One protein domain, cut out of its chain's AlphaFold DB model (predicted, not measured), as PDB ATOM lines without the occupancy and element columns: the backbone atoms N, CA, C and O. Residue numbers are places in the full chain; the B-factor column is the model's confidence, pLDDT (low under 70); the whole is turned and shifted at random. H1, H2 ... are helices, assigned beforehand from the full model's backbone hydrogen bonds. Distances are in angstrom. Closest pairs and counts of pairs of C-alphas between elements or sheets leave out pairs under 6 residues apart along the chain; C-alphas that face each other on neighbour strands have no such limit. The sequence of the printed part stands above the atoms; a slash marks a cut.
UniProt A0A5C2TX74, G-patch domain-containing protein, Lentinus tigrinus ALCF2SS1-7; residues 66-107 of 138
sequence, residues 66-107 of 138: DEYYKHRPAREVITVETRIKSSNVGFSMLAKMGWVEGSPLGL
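This is residues 66 to 107 of the 138 residues of the protein "G-patch domain-containing protein" of Lentinus tigrinus ALCF2SS1-7 (UniProt A0A5C2TX74). This printed part has little regular structure: a short helix, H1, at one end, a long stretch with no named element, residues 71 to 88, leading away from it, and a second helix, H2, toward the other end with a tail, residues 97 to 107, after it. Residues 66 to 75, which include H1, and residues 77 to 82 stick out from the rest. The 42 printed residues hold two named helices, H1 then H2, and no named strand; the class is all helix, with 13 residues in named elements. The whole is extended, with a radius of gyration of the C-alphas of 14.2 A, and spans 47 by 23 by 14 A, only just a rod.

H1 is residues 66 to 70 and begins at C-alpha 66, (90.713, 58.626, 89.592). H2 is residues 89 to 96, 10.7 A from first to last C-alpha, and ends at C-alpha 96, (112.856, 81.966, 105.385).

H1 and H2 are apart, with no C-alpha of the one within 8 A of the other. In H1 and H2 every O i to N i+4 pair is within hydrogen-bond range.

The C-alphas of Asp 66 and Leu 107, the two farthest apart, are 46.8 A apart. The printed part has no cut. The link from H1 to H2, 18 residues, is long. Residues 67 to 69 have pLDDT under 70.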
ATOM      1  N   ASP A  66      89.725  59.649  89.950       71.69
ATOM      2  CA  ASP A  66      90.713  58.626  89.592       71.69
ATOM      3  C   ASP A  66      91.894  59.198  88.797       71.69
ATOM      4  O   ASP A  66      93.041  58.779  88.984       71.69
ATOM      5  N   GLU A  67      91.636  60.180  87.932       69.94
ATOM      6  CA  GLU A  67      92.668  60.904  87.187       69.94
ATOM      7  C   GLU A  67      93.533  61.740  88.148       69.94
ATOM      8  O   GLU A  67      94.765  61.646  88.136       69.94
ATOM      9  N   TYR A  68      92.907  62.467  89.076       67.50
ATOM     10  CA  TYR A  68      93.622  63.265  90.077       67.50
ATOM     11  C   TYR A  68      94.521  62.415  90.990       67.50
ATOM     12  O   TYR A  68      95.640  62.812  91.328       67.50
ATOM     13  N   TYR A  69      94.062  61.222  91.377       68.31
ATOM     14  CA  TYR A  69      94.855  60.312  92.205       68.31
ATOM     15  C   TYR A  69      96.048  59.709  91.465       68.31
ATOM     16  O   TYR A  69      97.118  59.578  92.063       68.31
ATOM     17  N   LYS A  70      95.902  59.391  90.173       72.44
ATOM     18  CA  LYS A  70      96.996  58.862  89.342       72.44
ATOM     19  C   LYS A  70      98.076  59.900  89.051       72.44
ATOM     20  O   LYS A  70      99.246  59.539  88.951       72.44
ATOM     21  N   HIS A  71      97.708  61.175  88.939       71.56
ATOM     22  CA  HIS A  71      98.656  62.259  88.663       71.56
ATOM     23  C   HIS A  71      99.249  62.907  89.910       71.56
ATOM     24  O   HIS A  71     100.076  63.815  89.792       71.56
ATOM     25  N   ARG A  72      98.871  62.457  91.112       71.50
ATOM     26  CA  ARG A  72      99.505  62.971  92.320       71.50
ATOM     27  C   ARG A  72     100.980  62.542  92.318       71.50
ATOM     28  O   ARG A  72     101.259  61.346  92.206       71.50
ATOM     29  N   PRO A  73     101.933  63.477  92.480       73.94
ATOM     30  CA  PRO A  73     103.333  63.107  92.620       73.94
ATOM     31  C   PRO A  73     103.490  62.136  93.792       73.94
ATOM     32  O   PRO A  73     102.888  62.323  94.857       73.94
ATOM     33  N   ALA A  74     104.281  61.083  93.578       79.62
ATOM     34  CA  ALA A  74     104.568  60.100  94.609       79.62
ATOM     35  C   ALA A  74     105.095  60.813  95.859       79.62
ATOM     36  O   ALA A  74     105.976  61.673  95.778       79.62
ATOM     37  N   ARG A  75     104.531  60.475  97.022       79.56
ATOM     38  CA  ARG A  75     105.011  61.022  98.293       79.56
ATOM     39  C   ARG A  75     106.451  60.575  98.499       79.56
ATOM     40  O   ARG A  75     106.757  59.391  98.375       79.56
ATOM     41  N   GLU A  76     107.318  61.520  98.834       80.25
ATOM     42  CA  GLU A  76     108.692  61.199  99.195       80.25
ATOM     43  C   GLU A  76     108.688  60.362 100.478       80.25
ATOM     44  O   GLU A  76     108.063  60.732 101.475       80.25
ATOM     45  N   VAL A  77     109.362  59.213 100.444       82.50
ATOM     46  CA  VAL A  77     109.564  58.387 101.636       82.50
ATOM     47  C   VAL A  77     110.672  59.034 102.459       82.50
ATOM     48  O   VAL A  77     111.815  59.108 102.012       82.50
ATOM     49  N   ILE A  78     110.322  59.525 103.647       81.50
ATOM     50  CA  ILE A  78     111.258  60.159 104.575       81.50
ATOM     51  C   ILE A  78     111.670  59.117 105.613       81.50
ATOM     52  O   ILE A  78     110.827  58.503 106.266       81.50
ATOM     53  N   THR A  79     112.974  58.919 105.754       87.44
ATOM     54  CA  THR A  79     113.601  58.045 106.750       87.44
ATOM     55  C   THR A  79     114.452  58.872 107.716       87.44
ATOM     56  O   THR A  79     114.715  60.048 107.468       87.44
ATOM     57  N   VAL A  80     114.909  58.253 108.804       88.50
ATOM     58  CA  VAL A  80     115.798  58.885 109.797       88.50
ATOM     59  C   VAL A  80     117.125  59.336 109.164       88.50
ATOM     60  O   VAL A  80     117.660  60.367 109.541       88.50
ATOM     61  N   GLU A  81     117.613  58.621 108.149       87.62
ATOM     62  CA  GLU A  81     118.910  58.894 107.506       87.62
ATOM     63  C   GLU A  81     118.819  59.906 106.352       87.62
ATOM     64  O   GLU A  81     119.824  60.423 105.862       87.62
ATOM     65  N   THR A  82     117.610  60.187 105.866       88.12
ATOM     66  CA  THR A  82     117.409  61.061 104.704       88.12
ATOM     67  C   THR A  82     117.172  62.497 105.141       88.12
ATOM     68  O   THR A  82     116.169  62.794 105.792       88.12
ATOM     69  N   ARG A  83     118.052  63.408 104.714       87.50
ATOM     70  CA  ARG A  83     117.869  64.850 104.923       87.50
ATOM     71  C   ARG A  83     116.696  65.396 104.112       87.50
ATOM     72  O   ARG A  83     116.364  64.893 103.037       87.50
ATOM     73  N   ILE A  84     116.100  66.471 104.623       88.75
ATOM     74  CA  ILE A  84     115.048  67.213 103.928       88.75
ATOM     75  C   ILE A  84     115.631  67.921 102.696       88.75
ATOM     76  O   ILE A  84     116.654  68.596 102.769       88.75
ATOM     77  N   LYS A  85     114.987  67.752 101.540       90.62
ATOM     78  CA  LYS A  85     115.435  68.360 100.281       90.62
ATOM     79  C   LYS A  85     115.059  69.836 100.209       90.62
ATOM     80  O   LYS A  85     114.030  70.244 100.742       90.62
ATOM     81  N   SER A  86     115.812  70.604  99.424       90.81
ATOM     82  CA  SER A  86     115.510  72.014  99.151       90.81
ATOM     83  C   SER A  86     114.205  72.243  98.381       90.81
ATOM     84  O   SER A  86     113.598  73.304  98.505       90.81
ATOM     85  N   SER A  87     113.733  71.242  97.630       91.31
ATOM     86  CA  SER A  87     112.424  71.252  96.964       91.31
ATOM     87  C   SER A  87     111.246  71.149  97.938       91.31
ATOM     88  O   SER A  87     110.105  71.407  97.554       91.31
ATOM     89  N   ASN A  88     111.492  70.748  99.188       91.44
ATOM     90  CA  ASN A  88     110.446  70.589 100.181       91.44
ATOM     91  C   ASN A  88     109.972  71.959 100.685       91.44
ATOM     92  O   ASN A  88     110.765  72.825 101.060       91.44
ATOM     93  N   VAL A  89     108.654  72.140 100.767       93.31
ATOM     94  CA  VAL A  89     108.047  73.384 101.256       93.31
ATOM     95  C   VAL A  89     108.521  73.718 102.678       93.31
ATOM     96  O   VAL A  89     108.849  74.871 102.951       93.31
ATOM     97  N   GLY A  90     108.643  72.723 103.560       93.06
ATOM     98  CA  GLY A  90     109.132  72.900 104.927       93.06
ATOM     99  C   GLY A  90     110.577  73.397 104.993       93.06
ATOM    100  O   GLY A  90     110.870  74.285 105.788       93.06
ATOM    101  N   PHE A  91     111.458  72.923 104.104       94.75
ATOM    102  CA  PHE A  91     112.823  73.455 103.993       94.75
ATOM    103  C   PHE A  91     112.801  74.942 103.638       94.75
ATOM    104  O   PHE A  91     113.465  75.751 104.283       94.75
ATOM    105  N   SER A  92     111.981  75.319 102.650       95.88
ATOM    106  CA  SER A  92     111.850  76.718 102.234       95.88
ATOM    107  C   SER A  92     111.315  77.615 103.358       95.88
ATOM    108  O   SER A  92     111.743  78.761 103.490       95.88
ATOM    109  N   MET A  93     110.404  77.101 104.189       96.56
ATOM    110  CA  MET A  93     109.863  77.829 105.338       96.56
ATOM    111  C   MET A  93     110.920  78.021 106.426       96.56
ATOM    112  O   MET A  93     111.082  79.140 106.907       96.56
ATOM    113  N   LEU A  94     111.674  76.972 106.766       95.00
ATOM    114  CA  LEU A  94     112.769  77.052 107.735       95.00
ATOM    115  C   LEU A  94     113.830  78.065 107.290       95.00
ATOM    116  O   LEU A  94     114.185  78.961 108.056       95.00
ATOM    117  N   ALA A  95     114.267  77.985 106.031       94.75
ATOM    118  CA  ALA A  95     115.235  78.920 105.464       94.75
ATOM    119  C   ALA A  95     114.751  80.378 105.547       94.75
ATOM    120  O   ALA A  95     115.504  81.270 105.938       94.75
ATOM    121  N   LYS A  96     113.468  80.631 105.253       96.81
ATOM    122  CA  LYS A  96     112.856  81.966 105.385       96.81
ATOM    123  C   LYS A  96     112.811  82.475 106.826       96.81
ATOM    124  O   LYS A  96     112.817  83.684 107.032       96.81
ATOM    125  N   MET A  97     112.774  81.580 107.810       95.19
ATOM    126  CA  MET A  97     112.847  81.920 109.236       95.19
ATOM    127  C   MET A  97     114.292  82.083 109.739       95.19
ATOM    128  O   MET A  97     114.504  82.254 110.936       95.19
ATOM    129  N   GLY A  98     115.287  82.044 108.845       93.88
ATOM    130  CA  GLY A  98     116.699  82.212 109.187       93.88
ATOM    131  C   GLY A  98     117.390  80.928 109.648       93.88
ATOM    132  O   GLY A  98     118.532  80.986 110.099       93.88
ATOM    133  N   TRP A  99     116.736  79.768 109.536       94.50
ATOM    134  CA  TRP A  99     117.396  78.488 109.771       94.50
ATOM    135  C   TRP A  99     118.328  78.136 108.606       94.50
ATOM    136  O   TRP A  99     117.984  78.313 107.438       94.50
ATOM    137  N   VAL A 100     119.504  77.603 108.932       92.19
ATOM    138  CA  VAL A 100     120.518  77.162 107.969       92.19
ATOM    139  C   VAL A 100     120.638  75.645 108.051       92.19
ATOM    140  O   VAL A 100     120.594  75.081 109.144       92.19
ATOM    141  N   GLU A 101     120.799  74.980 106.905       90.56
ATOM    142  CA  GLU A 101     120.957  73.525 106.859       90.56
ATOM    143  C   GLU A 101     122.115  73.062 107.758       90.56
ATOM    144  O   GLU A 101     123.217  73.605 107.711       90.56
ATOM    145  N   GLY A 102     121.848  72.053 108.591       89.69
ATOM    146  CA  GLY A 102     122.810  71.517 109.556       89.69
ATOM    147  C   GLY A 102     122.912  72.309 110.863       89.69
ATOM    148  O   GLY A 102     123.566  71.842 111.792       89.69
ATOM    149  N   SER A 103     122.248  73.463 110.973       92.50
ATOM    150  CA  SER A 103     122.187  74.221 112.222       92.50
ATOM    151  C   SER A 103     121.141  73.628 113.177       92.50
ATOM    152  O   SER A 103     120.039  73.274 112.738       92.50
ATOM    153  N   PRO A 104     121.432  73.535 114.484       94.19
ATOM    154  CA  PRO A 104     120.442  73.142 115.477       94.19
ATOM    155  C   PRO A 104     119.342  74.201 115.626       94.19
ATOM    156  O   PRO A 104     119.518  75.378 115.312       94.19
ATOM    157  N   LEU A 105     118.180  73.773 116.116       91.94
ATOM    158  CA  LEU A 105     117.063  74.665 116.428       91.94
ATOM    159  C   LEU A 105     117.117  75.125 117.893       91.94
ATOM    160  O   LEU A 105     117.591  74.402 118.767       91.94
ATOM    161  N   GLY A 106     116.558  76.306 118.164       90.69
ATOM    162  CA  GLY A 106     116.456  76.890 119.506       90.69
ATOM    163  C   GLY A 106     117.440  78.036 119.750       90.69
ATOM    164  O   GLY A 106     118.434  78.185 119.049       90.69
ATOM    165  N   LEU A 107     117.151  78.866 120.758       89.69
ATOM    166  CA  LEU A 107     117.923  80.087 121.031       89.69
ATOM    167  C   LEU A 107     119.367  79.808 121.468       89.69
ATOM    168  O   LEU A 107     120.267  80.570 121.137       89.69
TER     169      LEU A 107